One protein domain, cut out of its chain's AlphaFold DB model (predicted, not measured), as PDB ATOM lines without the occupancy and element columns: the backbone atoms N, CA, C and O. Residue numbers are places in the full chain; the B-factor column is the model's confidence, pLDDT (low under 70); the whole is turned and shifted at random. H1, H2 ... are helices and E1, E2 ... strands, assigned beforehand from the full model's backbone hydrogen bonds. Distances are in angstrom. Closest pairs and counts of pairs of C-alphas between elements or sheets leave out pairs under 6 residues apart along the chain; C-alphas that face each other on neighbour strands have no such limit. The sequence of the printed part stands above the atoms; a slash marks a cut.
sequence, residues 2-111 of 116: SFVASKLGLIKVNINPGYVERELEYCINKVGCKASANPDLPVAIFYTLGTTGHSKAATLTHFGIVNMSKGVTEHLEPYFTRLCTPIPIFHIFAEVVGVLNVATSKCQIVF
ATOM      1  N   SER A   2      -4.903  34.736 -44.840       61.56
ATOM      2  CA  SER A   2      -6.178  34.289 -44.239       61.56
ATOM      3  C   SER A   2      -6.825  33.083 -44.934       61.56
ATOM      4  O   SER A   2      -7.111  32.082 -44.291       61.56
ATOM      5  N   PHE A   3      -6.945  33.118 -46.264       64.81
ATOM      6  CA  PHE A   3      -7.509  32.007 -47.042       64.81
ATOM      7  C   PHE A   3      -6.683  30.710 -46.953       64.81
ATOM      8  O   PHE A   3      -7.237  29.614 -46.923       64.81
ATOM      9  N   VAL A   4      -5.353  30.831 -46.887       64.31
ATOM     10  CA  VAL A   4      -4.439  29.681 -46.781       64.31
ATOM     11  C   VAL A   4      -4.542  29.052 -45.396       64.31
ATOM     12  O   VAL A   4      -4.677  27.839 -45.298       64.31
ATOM     13  N   ALA A   5      -4.556  29.871 -44.338       64.44
ATOM     14  CA  ALA A   5      -4.762  29.403 -42.973       64.44
ATOM     15  C   ALA A   5      -6.092  28.647 -42.841       64.44
ATOM     16  O   ALA A   5      -6.092  27.510 -42.385       64.44
ATOM     17  N   SER A   6      -7.196  29.202 -43.357       66.31
ATOM     18  CA  SER A   6      -8.490  28.507 -43.364       66.31
ATOM     19  C   SER A   6      -8.463  27.195 -44.156       66.31
ATOM     20  O   SER A   6      -9.024  26.207 -43.694       66.31
ATOM     21  N   LYS A   7      -7.796  27.147 -45.321       65.81
ATOM     22  CA  LYS A   7      -7.647  25.903 -46.103       65.81
ATOM     23  C   LYS A   7      -6.839  24.826 -45.380       65.81
ATOM     24  O   LYS A   7      -7.097  23.646 -45.581       65.81
ATOM     25  N   LEU A   8      -5.872  25.229 -44.562       72.06
ATOM     26  CA  LEU A   8      -5.065  24.331 -43.735       72.06
ATOM     27  C   LEU A   8      -5.750  23.976 -42.405       72.06
ATOM     28  O   LEU A   8      -5.161  23.273 -41.587       72.06
ATOM     29  N   GLY A   9      -6.971  24.473 -42.167       65.25
ATOM     30  CA  GLY A   9      -7.665  24.317 -40.893       65.25
ATOM     31  C   GLY A   9      -6.957  25.027 -39.739       65.25
ATOM     32  O   GLY A   9      -7.076  24.620 -38.598       65.25
ATOM     33  N   LEU A  10      -6.152  26.053 -39.986       67.69
ATOM     34  CA  LEU A  10      -5.493  26.797 -38.917       67.69
ATOM     35  C   LEU A  10      -6.446  27.851 -38.345       67.69
ATOM     36  O   LEU A  10      -7.062  28.609 -39.098       67.69
ATOM     37  N   ILE A  11      -6.504  27.954 -37.014       66.38
ATOM     38  CA  ILE A  11      -7.148  29.086 -36.340       66.38
ATOM     39  C   ILE A  11      -6.233  30.300 -36.472       66.38
ATOM     40  O   ILE A  11      -5.150  30.357 -35.888       66.38
ATOM     41  N   LYS A  12      -6.678  31.290 -37.243       71.50
ATOM     42  CA  LYS A  12      -5.987  32.562 -37.420       71.50
ATOM     43  C   LYS A  12      -6.324  33.507 -36.268       71.50
ATOM     44  O   LYS A  12      -7.436  34.011 -36.161       71.50
ATOM     45  N   VAL A  13      -5.344  33.843 -35.443       67.25
ATOM     46  CA  VAL A  13      -5.510  34.895 -34.432       67.25
ATOM     47  C   VAL A  13      -5.071  36.224 -35.039       67.25
ATOM     48  O   VAL A  13      -3.912  36.378 -35.419       67.25
ATOM     49  N   ASN A  14      -6.000  37.174 -35.179       69.88
ATOM     50  CA  ASN A  14      -5.675  38.516 -35.656       69.88
ATOM     51  C   ASN A  14      -5.306  39.388 -34.458       69.88
ATOM     52  O   ASN A  14      -6.129  39.632 -33.577       69.88
ATOM     53  N   ILE A  15      -4.060  39.851 -34.440       65.56
ATOM     54  CA  ILE A  15      -3.507  40.656 -33.354       65.56
ATOM     55  C   ILE A  15      -3.223  42.058 -33.882       65.56
ATOM     56  O   ILE A  15      -2.646  42.219 -34.959       65.56
ATOM     57  N   ASN A  16      -3.642  43.072 -33.125       67.75
ATOM     58  CA  ASN A  16      -3.291  44.455 -33.406       67.75
ATOM     59  C   ASN A  16      -1.810  44.678 -33.028       67.75
ATOM     60  O   ASN A  16      -1.465  44.496 -31.862       67.75
ATOM     61  N   PRO A  17      -0.935  45.097 -33.959       64.75
ATOM     62  CA  PRO A  17       0.466  45.392 -33.664       64.75
ATOM     63  C   PRO A  17       0.648  46.581 -32.707       64.75
ATOM     64  O   PRO A  17       1.736  46.764 -32.180       64.75
ATOM     65  N   GLY A  18      -0.396  47.381 -32.468       66.06
ATOM     66  CA  GLY A  18      -0.412  48.420 -31.437       66.06
ATOM     67  C   GLY A  18      -0.658  47.909 -30.012       66.06
ATOM     68  O   GLY A  18      -0.738  48.730 -29.104       66.06
ATOM     69  N   TYR A  19      -0.818  46.595 -29.802       64.88
ATOM     70  CA  TYR A  19      -0.904  46.019 -28.458       64.88
ATOM     71  C   TYR A  19       0.417  46.130 -27.718       64.88
ATOM     72  O   TYR A  19       1.483  45.851 -28.267       64.88
ATOM     73  N   VAL A  20       0.332  46.493 -26.440       69.50
ATOM     74  CA  VAL A  20       1.492  46.420 -25.551       69.50
ATOM     75  C   VAL A  20       1.733  44.968 -25.135       69.50
ATOM     76  O   VAL A  20       0.810  44.157 -25.099       69.50
ATOM     77  N   GLU A  21       2.976  44.630 -24.795       67.81
ATOM     78  CA  GLU A  21       3.430  43.254 -24.524       67.81
ATOM     79  C   GLU A  21       2.507  42.466 -23.574       67.81
ATOM     80  O   GLU A  21       2.141  41.330 -23.861       67.81
ATOM     81  N   ARG A  22       2.020  43.106 -22.503       69.12
ATOM     82  CA  ARG A  22       1.078  42.493 -21.548       69.12
ATOM     83  C   ARG A  22      -0.262  42.096 -22.175       69.12
ATOM     84  O   ARG A  22      -0.843  41.079 -21.805       69.12
ATOM     85  N   GLU A  23      -0.773  42.900 -23.104       66.56
ATOM     86  CA  GLU A  23      -2.013  42.593 -23.822       66.56
ATOM     87  C   GLU A  23      -1.787  41.439 -24.796       66.56
ATOM     88  O   GLU A  23      -2.623  40.541 -24.888       66.56
ATOM     89  N   LEU A  24      -0.636  41.427 -25.474       64.81
ATOM     90  CA  LEU A  24      -0.247  40.357 -26.384       64.81
ATOM     91  C   LEU A  24      -0.120  39.012 -25.658       64.81
ATOM     92  O   LEU A  24      -0.693  38.014 -26.097       64.81
ATOM     93  N   GLU A  25       0.578  38.997 -24.526       68.44
ATOM     94  CA  GLU A  25       0.796  37.806 -23.708       68.44
ATOM     95  C   GLU A  25      -0.524  37.257 -23.141       68.44
ATOM     96  O   GLU A  25      -0.790  36.054 -23.221       68.44
ATOM     97  N   TYR A  26      -1.414  38.138 -22.668       70.94
ATOM     98  CA  TYR A  26      -2.776  37.761 -22.282       70.94
ATOM     99  C   TYR A  26      -3.540  37.105 -23.440       70.94
ATOM    100  O   TYR A  26      -4.201  36.079 -23.256       70.94
ATOM    101  N   CYS A  27      -3.451  37.687 -24.641       64.44
ATOM    102  CA  CYS A  27      -4.151  37.181 -25.814       64.44
ATOM    103  C   CYS A  27      -3.655  35.787 -26.211       64.44
ATOM    104  O   CYS A  27      -4.463  34.878 -26.376       64.44
ATOM    105  N   ILE A  28      -2.339  35.590 -26.311       68.06
ATOM    106  CA  ILE A  28      -1.744  34.313 -26.733       68.06
ATOM    107  C   ILE A  28      -2.083  33.192 -25.739       68.06
ATOM    108  O   ILE A  28      -2.548  32.125 -26.150       68.06
ATOM    109  N   ASN A  29      -1.934  33.448 -24.437       70.69
ATOM    110  CA  ASN A  29      -2.166  32.441 -23.398       70.69
ATOM    111  C   ASN A  29      -3.636  32.009 -23.292       70.69
ATOM    112  O   ASN A  29      -3.928  30.868 -22.936       70.69
ATOM    113  N   LYS A  30      -4.578  32.895 -23.632       68.25
ATOM    114  CA  LYS A  30      -6.016  32.604 -23.556       68.25
ATOM    115  C   LYS A  30      -6.515  31.680 -24.670       68.25
ATOM    116  O   LYS A  30      -7.517  30.996 -24.483       68.25
ATOM    117  N   VAL A  31      -5.872  31.695 -25.838       64.19
ATOM    118  CA  VAL A  31      -6.450  31.122 -27.064       64.19
ATOM    119  C   VAL A  31      -6.146  29.634 -27.239       64.19
ATOM    120  O   VAL A  31      -6.962  28.928 -27.827       64.19
ATOM    121  N   GLY A  32      -5.013  29.134 -26.727       64.62
ATOM    122  CA  GLY A  32      -4.684  27.702 -26.766       64.62
ATOM    123  C   GLY A  32      -4.817  27.084 -28.167       64.62
ATOM    124  O   GLY A  32      -5.520  26.086 -28.328       64.62
ATOM    125  N   CYS A  33      -4.213  27.727 -29.175       57.03
ATOM    126  CA  CYS A  33      -4.433  27.473 -30.604       57.03
ATOM    127  C   CYS A  33      -4.432  25.978 -30.977       57.03
ATOM    128  O   CYS A  33      -3.463  25.262 -30.730       57.03
ATOM    129  N   LYS A  34      -5.499  25.527 -31.647       54.91
ATOM    130  CA  LYS A  34      -5.632  24.194 -32.261       54.91
ATOM    131  C   LYS A  34      -5.968  24.348 -33.744       54.91
ATOM    132  O   LYS A  34      -6.583  25.334 -34.124       54.91
ATOM    133  N   ALA A  35      -5.572  23.397 -34.583       54.34
ATOM    134  CA  ALA A  35      -5.936  23.383 -36.000       54.34
ATOM    135  C   ALA A  35      -7.164  22.478 -36.225       54.34
ATOM    136  O   ALA A  35      -7.172  21.333 -35.779       54.34
ATOM    137  N   SER A  36      -8.199  22.982 -36.895       55.12
ATOM    138  CA  SER A  36      -9.321  22.223 -37.436       55.12
ATOM    139  C   SER A  36      -9.920  22.889 -38.684       55.12
ATOM    140  O   SER A  36     -10.055  24.106 -38.736       55.12
ATOM    141  N   ALA A  37     -10.314  22.085 -39.677       57.69
ATOM    142  CA  ALA A  37     -10.993  22.534 -40.902       57.69
ATOM    143  C   ALA A  37     -12.531  22.377 -40.847       57.69
ATOM    144  O   ALA A  37     -13.206  22.499 -41.870       57.69
ATOM    145  N   ASN A  38     -13.095  22.057 -39.676       68.69
ATOM    146  CA  ASN A  38     -14.543  21.923 -39.496       68.69
ATOM    147  C   ASN A  38     -15.224  23.309 -39.562       68.69
ATOM    148  O   ASN A  38     -14.829  24.198 -38.802       68.69
ATOM    149  N   PRO A  39     -16.268  23.499 -40.394       66.38
ATOM    150  CA  PRO A  39     -16.931  24.788 -40.559       66.38
ATOM    151  C   PRO A  39     -17.532  25.411 -39.288       66.38
ATOM    152  O   PRO A  39     -17.609  26.639 -39.183       66.38
ATOM    153  N   ASP A  40     -17.945  24.571 -38.340       71.00
ATOM    154  CA  ASP A  40     -18.543  24.984 -37.067       71.00
ATOM    155  C   ASP A  40     -17.492  25.269 -35.992       71.00
ATOM    156  O   ASP A  40     -17.803  25.812 -34.931       71.00
ATOM    157  N   LEU A  41     -16.232  24.915 -36.259       67.88
ATOM    158  CA  LEU A  41     -15.139  25.198 -35.350       67.88
ATOM    159  C   LEU A  41     -14.587  26.615 -35.564       67.88
ATOM    160  O   LEU A  41     -14.740  27.210 -36.639       67.88
ATOM    161  N   PRO A  42     -13.978  27.194 -34.514       71.75
ATOM    162  CA  PRO A  42     -13.326  28.488 -34.610       71.75
ATOM    163  C   PRO A  42     -12.324  28.538 -35.762       71.75
ATOM    164  O   PRO A  42     -11.601  27.575 -35.990       71.75
ATOM    165  N   VAL A  43     -12.252  29.681 -36.440       73.62
ATOM    166  CA  VAL A  43     -11.259  29.968 -37.488       73.62
ATOM    167  C   VAL A  43     -10.549  31.289 -37.249       73.62
ATOM    168  O   VAL A  43      -9.411  31.449 -37.683       73.62
ATOM    169  N   ALA A  44     -11.196  32.237 -36.569       75.75
ATOM    170  CA  ALA A  44     -10.583  33.515 -36.265       75.75
ATOM    171  C   ALA A  44     -10.961  34.040 -34.889       75.75
ATOM    172  O   ALA A  44     -12.080  33.843 -34.418       75.75
ATOM    173  N   ILE A  45     -10.022  34.747 -34.266       78.06
ATOM    174  CA  ILE A  45     -10.266  35.493 -33.034       78.06
ATOM    175  C   ILE A  45      -9.889  36.946 -33.268       78.06
ATOM    176  O   ILE A  45      -8.795  37.241 -33.754       78.06
ATOM    177  N   PHE A  46     -10.823  37.827 -32.924       78.44
ATOM    178  CA  PHE A  46     -10.670  39.273 -32.972       78.44
ATOM    179  C   PHE A  46     -10.813  39.838 -31.574       78.44
ATOM    180  O   PHE A  46     -11.732  39.480 -30.842       78.44
ATOM    181  N   TYR A  47      -9.928  40.749 -31.210       79.06
ATOM    182  CA  TYR A  47      -9.998  41.421 -29.924       79.06
ATOM    183  C   TYR A  47     -10.615  42.803 -30.093       79.06
ATOM    184  O   TYR A  47     -10.238  43.568 -30.981       79.06
ATOM    185  N   THR A  48     -11.578  43.124 -29.235       77.56
ATOM    186  CA  THR A  48     -12.178  44.457 -29.188       77.56
ATOM    187  C   THR A  48     -11.373  45.360 -28.261       77.56
ATOM    188  O   THR A  48     -10.869  44.918 -27.223       77.56
ATOM    189  N   LEU A  49     -11.254  46.638 -28.635       70.50
ATOM    190  CA  LEU A  49     -10.705  47.670 -27.761       70.50
ATOM    191  C   LEU A  49     -11.726  47.885 -26.630       70.50
ATOM    192  O   LEU A  49     -12.757  48.530 -26.814       70.50
ATOM    193  N   GLY A  50     -11.519  47.219 -25.496       62.78
ATOM    194  CA  GLY A  50     -12.449  47.262 -24.376       62.78
ATOM    195  C   GLY A  50     -12.427  48.636 -23.714       62.78
ATOM    196  O   GLY A  50     -11.412  49.035 -23.162       62.78
ATOM    197  N   THR A  51     -13.551  49.353 -23.703       64.69
ATOM    198  CA  THR A  51     -13.689  50.615 -22.944       64.69
ATOM    199  C   THR A  51     -13.847  50.386 -21.437       64.69
ATOM    200  O   THR A  51     -13.771  51.324 -20.651       64.69
ATOM    201  N   THR A  52     -14.055  49.132 -21.017       70.75
ATOM    202  CA  THR A  52     -14.321  48.718 -19.630       70.75
ATOM    203  C   THR A  52     -13.141  47.974 -18.985       70.75
ATOM    204  O   THR A  52     -13.354  47.165 -18.084       70.75
ATOM    205  N   GLY A  53     -11.911  48.162 -19.480       72.19
ATOM    206  CA  GLY A  53     -10.709  47.471 -18.993       72.19
ATOM    207  C   GLY A  53     -10.136  46.488 -20.018       72.19
ATOM    208  O   GLY A  53      -9.730  46.895 -21.098       72.19
ATOM    209  N   HIS A  54     -10.076  45.196 -19.684       67.25
ATOM    210  CA  HIS A  54      -9.426  44.182 -20.528       67.25
ATOM    211  C   HIS A  54     -10.137  43.957 -21.874       67.25
ATOM    212  O   HIS A  54     -11.372  43.937 -21.953       67.25
ATOM    213  N   SER A  55      -9.347  43.716 -22.924       71.50
ATOM    214  CA  SER A  55      -9.835  43.377 -24.261       71.50
ATOM    215  C   SER A  55     -10.649  42.076 -24.254       71.50
ATOM    216  O   SER A  55     -10.313  41.084 -23.595       71.50
ATOM    217  N   LYS A  56     -11.768  42.073 -24.990       77.00
ATOM    218  CA  LYS A  56     -12.644  40.899 -25.118       77.00
ATOM    219  C   LYS A  56     -12.363  40.208 -26.445       77.00
ATOM    220  O   LYS A  56     -12.322  40.857 -27.486       77.00
ATOM    221  N   ALA A  57     -12.186  38.891 -26.394       77.69
ATOM    222  CA  ALA A  57     -12.003  38.056 -27.575       77.69
ATOM    223  C   ALA A  57     -13.371  37.685 -28.165       77.69
ATOM    224  O   ALA A  57     -14.213  37.121 -27.467       77.69
ATOM    225  N   ALA A  58     -13.572  37.984 -29.443       81.50
ATOM    226  CA  ALA A  58     -14.671  37.505 -30.261       81.50
ATOM    227  C   ALA A  58     -14.164  36.356 -31.136       81.50
ATOM    228  O   ALA A  58     -13.333  36.557 -32.027       81.50
ATOM    229  N   THR A  59     -14.658  35.154 -30.861       81.38
ATOM    230  CA  THR A  59     -14.337  33.949 -31.627       81.38
ATOM    231  C   THR A  59     -15.342  33.781 -32.755       81.38
ATOM    232  O   THR A  59     -16.547  33.766 -32.516       81.38
ATOM    233  N   LEU A  60     -14.848  33.630 -33.978       80.38
ATOM    234  CA  LEU A  60     -15.650  33.449 -35.181       80.38
ATOM    235  C   LEU A  60     -15.350  32.096 -35.826       80.38
ATOM    236  O   LEU A  60     -14.201  31.649 -35.849       80.38
ATOM    237  N   THR A  61     -16.390  31.462 -36.364       79.31
ATOM    238  CA  THR A  61     -16.323  30.179 -37.078       79.31
ATOM    239  C   THR A  61     -16.210  30.394 -38.584       79.31
ATOM    240  O   THR A  61     -16.507  31.482 -39.083       79.31
ATOM    241  N   HIS A  62     -15.817  29.363 -39.337       76.31
ATOM    242  CA  HIS A  62     -15.791  29.456 -40.802       76.31
ATOM    243  C   HIS A  62     -17.168  29.831 -41.362       76.31
ATOM    244  O   HIS A  62     -17.267  30.732 -42.197       76.31
ATOM    245  N   PHE A  63     -18.224  29.171 -40.876       80.56
ATOM    246  CA  PHE A  63     -19.587  29.429 -41.330       80.56
ATOM    247  C   PHE A  63     -20.022  30.869 -41.034       80.56
ATOM    248  O   PHE A  63     -20.552  31.551 -41.910       80.56
ATOM    249  N   GLY A  64     -19.724  31.370 -39.830       82.19
ATOM    250  CA  GLY A  64     -20.082  32.728 -39.427       82.19
ATOM    251  C   GLY A  64     -19.434  33.799 -40.305       82.19
ATOM    252  O   GLY A  64     -20.119  34.706 -40.777       82.19
ATOM    253  N   ILE A  65     -18.131  33.679 -40.577       83.06
ATOM    254  CA  ILE A  65     -17.410  34.683 -41.371       83.06
ATOM    255  C   ILE A  65     -17.872  34.670 -42.837       83.06
ATOM    256  O   ILE A  65     -18.082  35.734 -43.424       83.06
ATOM    257  N   VAL A  66     -18.086  33.489 -43.427       82.94
ATOM    258  CA  VAL A  66     -18.581  33.375 -44.811       82.94
ATOM    259  C   VAL A  66     -19.995  33.940 -44.943       82.94
ATOM    260  O   VAL A  66     -20.261  34.684 -45.888       82.94
ATOM    261  N   ASN A  67     -20.891  33.647 -43.998       85.81
ATOM    262  CA  ASN A  67     -22.254  34.178 -44.030       85.81
ATOM    263  C   ASN A  67     -22.288  35.693 -43.854       85.81
ATOM    264  O   ASN A  67     -23.049  36.364 -44.545       85.81
ATOM    265  N   MET A  68     -21.438  36.241 -42.981       86.25
ATOM    266  CA  MET A  68     -21.324  37.689 -42.827       86.25
ATOM    267  C   MET A  68     -20.859  38.350 -44.133       86.25
ATOM    268  O   MET A  68     -21.437  39.350 -44.546       86.25
ATOM    269  N   SER A  69     -19.870  37.765 -44.816       84.31
ATOM    270  CA  SER A  69     -19.398  38.250 -46.121       84.31
ATOM    271  C   SER A  69     -20.504  38.237 -47.186       84.31
ATOM    272  O   SER A  69     -20.719  39.233 -47.883       84.31
ATOM    273  N   LYS A  70     -21.254  37.130 -47.282       84.12
ATOM    274  CA  LYS A  70     -22.383  37.002 -48.216       84.12
ATOM    275  C   LYS A  70     -23.489  38.009 -47.924       84.12
ATOM    276  O   LYS A  70     -23.867  38.743 -48.827       84.12
ATOM    277  N   GLY A  71     -23.934  38.108 -46.672       86.81
ATOM    278  CA  GLY A  71     -25.009  39.025 -46.288       86.81
ATOM    279  C   GLY A  71     -24.660  40.492 -46.550       86.81
ATOM    280  O   GLY A  71     -25.499  41.247 -47.030       86.81
ATOM    281  N   VAL A  72     -23.406  40.898 -46.308       85.56
ATOM    282  CA  VAL A  72     -22.937  42.253 -46.651       85.56
ATOM    283  C   VAL A  72     -22.954  42.482 -48.161       85.56
ATOM    284  O   VAL A  72     -23.374  43.542 -48.613       85.56
ATOM    285  N   THR A  73     -22.518  41.496 -48.942       82.56
ATOM    286  CA  THR A  73     -22.507  41.592 -50.407       82.56
ATOM    287  C   THR A  73     -23.921  41.713 -50.959       82.56
ATOM    288  O   THR A  73     -24.201  42.658 -51.686       82.56
ATOM    289  N   GLU A  74     -24.825  40.818 -50.560       86.81
ATOM    290  CA  GLU A  74     -26.229  40.819 -50.990       86.81
ATOM    291  C   GLU A  74     -26.937  42.132 -50.634       86.81
ATOM    292  O   GLU A  74     -27.752  42.629 -51.405       86.81
ATOM    293  N   HIS A  75     -26.599  42.731 -49.488       86.81
ATOM    294  CA  HIS A  75     -27.174  44.007 -49.070       86.81
ATOM    295  C   HIS A  75     -26.660  45.214 -49.872       86.81
ATOM    296  O   HIS A  75     -27.348  46.228 -49.968       86.81
ATOM    297  N   LEU A  76     -25.441  45.135 -50.407       83.69
ATOM    298  CA  LEU A  76     -24.771  46.255 -51.076       83.69
ATOM    299  C   LEU A  76     -24.736  46.115 -52.605       83.69
ATOM    300  O   LEU A  76     -24.353  47.058 -53.306       83.69
ATOM    301  N   GLU A  77     -25.121  44.962 -53.145       80.12
ATOM    302  CA  GLU A  77     -25.336  44.787 -54.577       80.12
ATOM    303  C   GLU A  77     -26.432  45.736 -55.107       80.12
ATOM    304  O   GLU A  77     -27.394  46.046 -54.401       80.12
ATOM    305  N   PRO A  78     -26.302  46.236 -56.353       73.38
ATOM    306  CA  PRO A  78     -25.235  45.969 -57.328       73.38
ATOM    307  C   PRO A  78     -23.996  46.874 -57.180       73.38
ATOM    308  O   PRO A  78     -23.058  46.776 -57.970       73.38
ATOM    309  N   TYR A  79     -23.969  47.782 -56.202       76.38
ATOM    310  CA  TYR A  79     -22.935  48.820 -56.085       76.38
ATOM    311  C   TYR A  79     -21.606  48.297 -55.528       76.38
ATOM    312  O   TYR A  79     -20.568  48.949 -55.650       76.38
ATOM    313  N   PHE A  80     -21.617  47.097 -54.951       79.00
ATOM    314  CA  PHE A  80     -20.476  46.492 -54.275       79.00
ATOM    315  C   PHE A  80     -19.470  45.812 -55.221       79.00
ATOM    316  O   PHE A  80     -19.127  44.642 -55.068       79.00
ATOM    317  N   THR A  81     -18.987  46.545 -56.225       80.88
ATOM    318  CA  THR A  81     -18.033  46.029 -57.231       80.88
ATOM    319  C   THR A  81     -16.576  46.350 -56.906       80.88
ATOM    320  O   THR A  81     -15.670  45.636 -57.343       80.88
ATOM    321  N   ARG A  82     -16.325  47.408 -56.125       85.69
ATOM    322  CA  ARG A  82     -14.983  47.805 -55.694       85.69
ATOM    323  C   ARG A  82     -15.015  48.393 -54.287       85.69
ATOM    324  O   ARG A  82     -15.736  49.354 -54.038       85.69
ATOM    325  N   LEU A  83     -14.184  47.861 -53.395       85.50
ATOM    326  CA  LEU A  83     -14.074  48.303 -52.008       85.50
ATOM    327  C   LEU A  83     -12.672  48.844 -51.712       85.50
ATOM    328  O   LEU A  83     -11.686  48.108 -51.767       85.50
ATOM    329  N   CYS A  84     -12.589  50.115 -51.323       87.62
ATOM    330  CA  CYS A  84     -11.377  50.668 -50.723       87.62
ATOM    331  C   CYS A  84     -11.297  50.257 -49.246       87.62
ATOM    332  O   CYS A  84     -12.240  50.486 -48.491       87.62
ATOM    333  N   THR A  85     -10.178  49.663 -48.828       87.69
ATOM    334  CA  THR A  85      -9.951  49.224 -47.443       87.69
ATOM    335  C   THR A  85      -8.760  49.982 -46.845       87.69
ATOM    336  O   THR A  85      -7.632  49.499 -46.930       87.69
ATOM    337  N   PRO A  86      -8.976  51.176 -46.252       86.75
ATOM    338  CA  PRO A  86      -7.900  51.978 -45.661       86.75
ATOM    339  C   PRO A  86      -7.490  51.510 -44.258       86.75
ATOM    340  O   PRO A  86      -6.506  51.997 -43.709       86.75
ATOM    341  N   ILE A  87      -8.260  50.604 -43.651       86.81
ATOM    342  CA  ILE A  87      -8.032  50.148 -42.280       86.81
ATOM    343  C   ILE A  87      -7.203  48.848 -42.244       86.81
ATOM    344  O   ILE A  87      -7.239  48.070 -43.201       86.81
ATOM    345  N   PRO A  88      -6.493  48.558 -41.140       84.06
ATOM    346  CA  PRO A  88      -5.632  47.381 -41.045       84.06
ATOM    347  C   PRO A  88      -6.376  46.038 -41.106       84.06
ATOM    348  O   PRO A  88      -7.470  45.898 -40.565       84.06
ATOM    349  N   ILE A  89      -5.731  45.005 -41.663       80.00
ATOM    350  CA  ILE A  89      -6.311  43.660 -41.886       80.00
ATOM    351  C   ILE A  89      -6.599  42.895 -40.577       80.00
ATOM    352  O   ILE A  89      -7.403  41.967 -40.566       80.00
ATOM    353  N   PHE A  90      -6.015  43.297 -39.444       79.19
ATOM    354  CA  PHE A  90      -6.400  42.738 -38.141       79.19
ATOM    355  C   PHE A  90      -7.793  43.204 -37.681       79.19
ATOM    356  O   PHE A  90      -8.341  42.647 -36.731       79.19
ATOM    357  N   HIS A  91      -8.378  44.216 -38.330       85.81
ATOM    358  CA  HIS A  91      -9.741  44.658 -38.076       85.81
ATOM    359  C   HIS A  91     -10.741  43.785 -38.844       85.81
ATOM    360  O   HIS A  91     -10.581  43.541 -40.041       85.81
ATOM    361  N   ILE A  92     -11.824  43.375 -38.178       85.81
ATOM    362  CA  ILE A  92     -12.833  42.462 -38.738       85.81
ATOM    363  C   ILE A  92     -13.409  42.942 -40.079       85.81
ATOM    364  O   ILE A  92     -13.612  42.142 -40.985       85.81
ATOM    365  N   PHE A  93     -13.615  44.249 -40.244       86.19
ATOM    366  CA  PHE A  93     -14.090  44.808 -41.512       86.19
ATOM    367  C   PHE A  93     -13.095  44.578 -42.663       86.19
ATOM    368  O   PHE A  93     -13.499  44.091 -43.714       86.19
ATOM    369  N   ALA A  94     -11.802  44.859 -42.473       86.06
ATOM    370  CA  ALA A  94     -10.811  44.651 -43.531       86.06
ATOM    371  C   ALA A  94     -10.613  43.171 -43.856       86.06
ATOM    372  O   ALA A  94     -10.456  42.818 -45.022       86.06
ATOM    373  N   GLU A  95     -10.651  42.300 -42.848       85.44
ATOM    374  CA  GLU A  95     -10.547  40.862 -43.079       85.44
ATOM    375  C   GLU A  95     -11.773  40.317 -43.822       85.44
ATOM    376  O   GLU A  95     -11.619  39.586 -44.798       85.44
ATOM    377  N   VAL A  96     -12.986  40.631 -43.361       83.75
ATOM    378  CA  VAL A  96     -14.198  39.949 -43.839       83.75
ATOM    379  C   VAL A  96     -14.825  40.663 -45.019       83.75
ATOM    380  O   VAL A  96     -15.026  40.055 -46.063       83.75
ATOM    381  N   VAL A  97     -15.105  41.956 -44.872       82.38
ATOM    382  CA  VAL A  97     -15.735  42.758 -45.931       82.38
ATOM    383  C   VAL A  97     -14.726  43.085 -47.032       82.38
ATOM    384  O   VAL A  97     -15.107  43.182 -48.194       82.38
ATOM    385  N   GLY A  98     -13.443  43.197 -46.679       83.50
ATOM    386  CA  GLY A  98     -12.340  43.327 -47.624       83.50
ATOM    387  C   GLY A  98     -11.860  41.986 -48.175       83.50
ATOM    388  O   GLY A  98     -12.259  41.568 -49.258       83.50
ATOM    389  N   VAL A  99     -10.922  41.349 -47.473       82.88
ATOM    390  CA  VAL A  99     -10.104  40.251 -48.017       82.88
ATOM    391  C   VAL A  99     -10.929  39.007 -48.344       82.88
ATOM    392  O   VAL A  99     -10.763  38.440 -49.424       82.88
ATOM    393  N   LEU A 100     -11.805  38.564 -47.437       81.31
ATOM    394  CA  LEU A 100     -12.633  37.382 -47.681       81.31
ATOM    395  C   LEU A 100     -13.648  37.635 -48.791       81.31
ATOM    396  O   LEU A 100     -13.928  36.726 -49.572       81.31
ATOM    397  N   ASN A 101     -14.161  38.859 -48.889       80.44
ATOM    398  CA  ASN A 101     -15.213  39.152 -49.840       80.44
ATOM    399  C   ASN A 101     -14.764  38.977 -51.297       80.44
ATOM    400  O   ASN A 101     -15.509  38.424 -52.095       80.44
ATOM    401  N   VAL A 102     -13.504  39.286 -51.620       80.06
ATOM    402  CA  VAL A 102     -12.912  39.000 -52.946       80.06
ATOM    403  C   VAL A 102     -12.991  37.511 -53.322       80.06
ATOM    404  O   VAL A 102     -13.050  37.166 -54.498       80.06
ATOM    405  N   ALA A 103     -12.981  36.610 -52.334       76.00
ATOM    406  CA  ALA A 103     -13.090  35.172 -52.565       76.00
ATOM    407  C   ALA A 103     -14.546  34.675 -52.632       76.00
ATOM    408  O   ALA A 103     -14.785  33.584 -53.150       76.00
ATOM    409  N   THR A 104     -15.508  35.430 -52.095       75.81
ATOM    410  CA  THR A 104     -16.925  35.028 -52.016       75.81
ATOM    411  C   THR A 104     -17.848  35.805 -52.953       75.81
ATOM    412  O   THR A 104     -18.967  35.355 -53.184       75.81
ATOM    413  N   SER A 105     -17.405  36.941 -53.492       76.88
ATOM    414  CA  SER A 105     -18.167  37.819 -54.383       76.88
ATOM    415  C   SER A 105     -17.314  38.335 -55.544       76.88
ATOM    416  O   SER A 105     -16.105  38.124 -55.605       76.88
ATOM    417  N   LYS A 106     -17.946  39.041 -56.488       76.75
ATOM    418  CA  LYS A 106     -17.277  39.678 -57.636       76.75
ATOM    419  C   LYS A 106     -16.748  41.084 -57.303       76.75
ATOM    420  O   LYS A 106     -16.712  41.948 -58.177       76.75
ATOM    421  N   CYS A 107     -16.369  41.325 -56.047       80.69
ATOM    422  CA  CYS A 107     -15.863  42.614 -55.579       80.69
ATOM    423  C   CYS A 107     -14.328  42.674 -55.647       80.69
ATOM    424  O   CYS A 107     -13.630  41.763 -55.204       80.69
ATOM    425  N   GLN A 108     -13.788  43.771 -56.181       86.69
ATOM    426  CA  GLN A 108     -12.355  44.059 -56.167       86.69
ATOM    427  C   GLN A 108     -11.975  44.830 -54.895       86.69
ATOM    428  O   GLN A 108     -12.505  45.912 -54.643       86.69
ATOM    429  N   ILE A 109     -10.987  44.346 -54.140       86.88
ATOM    430  CA  ILE A 109     -10.391  45.118 -53.041       86.88
ATOM    431  C   ILE A 109      -9.304  46.071 -53.553       86.88
ATOM    432  O   ILE A 109      -8.490  45.709 -54.404       86.88
ATOM    433  N   VAL A 110      -9.273  47.285 -53.007       88.88
ATOM    434  CA  VAL A 110      -8.224  48.282 -53.235       88.88
ATOM    435  C   VAL A 110      -7.634  48.688 -51.890       88.88
ATOM    436  O   VAL A 110      -8.349  49.161 -51.007       88.88
ATOM    437  N   PHE A 111      -6.321  48.518 -51.745       86.88
ATOM    438  CA  PHE A 111      -5.568  49.065 -50.622       86.88
ATOM    439  C   PHE A 111      -4.993  50.420 -51.041       86.88
ATOM    440  O   PHE A 111      -4.252  50.471 -52.026       86.88
TER     441      PHE A 111
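Overview. This is residues 2 to 111 of the 116 residues of a protein of Rotaria sordida (UniProt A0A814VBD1). The hairpin of E1 and E2 and the long helix H3 meet as a V where E2 runs on into H3; H4 lies between the arms, crossing H3, with the small parallel pair E3 and E4 packed on it. H1 just reaches H4, and H2 makes the far end beyond the hairpin, with a gap between them. The printed part has 110 residues, with four named helices and four named strands in the order H1, H2, E1, E2, H3, E3, H4, E4; the class is mixed, helices and strands. E1 and E2 are antiparallel, E3 and E4 parallel. The whole is compact, with a radius of gyration of the C-alphas of 14.7 A, and spans 44 by 30 by 22 A.

Along the chain. Find C-alpha 42 at (-13.326, 28.488, -34.610), where E1, residues 42 to 48, begins its 16.9 A. E2, residues 56 to 61, covers 16.5 A, and H3, residues 62 to 76, covers 21.6 A to C-alpha 76 at (-24.771, 46.255, -51.076). Next come E3, residues 82 to 84, H4, residues 92 to 104, 15.8 A long, and E4, residues 108 to 110, ending at (-8.224, 48.282, -53.235). Before E1 look for H1, residues 2 to 7, and H2, residues 21 to 31, 15.9 A long.

Arrangement. Start at the hairpin E1 and E2, where N 46 and O 58 are 3.0 A apart and N 60 and O 44 2.8 A, within hydrogen-bond range. Residues 12 to 13 pair with residues 44 to 45 of E1, parallel. H2 and E2 are near each other, with 5 pairs of C-alphas within 10 A. H3 and H4 touch, about perpendicular at 84 degrees; their closest C-alphas, Ser 69 and Asn 101, are 5.7 A apart. The closest C-alphas of H4 and E4, Val 102 and Gln 108, are 6.0 A apart. E3, H4 and E4 form a strand-helix-strand unit, two parallel neighbour strands with a helix between, and its crossover is right-handed; N 83 and O 108 are 2.9 A apart, within hydrogen-bond range. H1 and H4 only just touch, with 3 pairs of C-alphas within 8 A, the closest Phe 3 and Leu 100 at 7.5 A; H4 does so with residues 95 to 100 alone. H2 and H4 are apart. In H1 and H3 every O i to N i+4 pair is within hydrogen-bond range; in H2 6 of 7 are, in H4 5 of 9.

Size, cuts and confidence. The C-alphas farthest apart, Arg 22 and Pro 78, stand 44.5 A apart. The printed part has no cut, and the link from H1 to H2 is long, with 13 residues. The mean pLDDT of the printed part is 75.2; look for values under 70 at 38 residues, among them residues 2 to 7, 13 to 25 and 30 to 39.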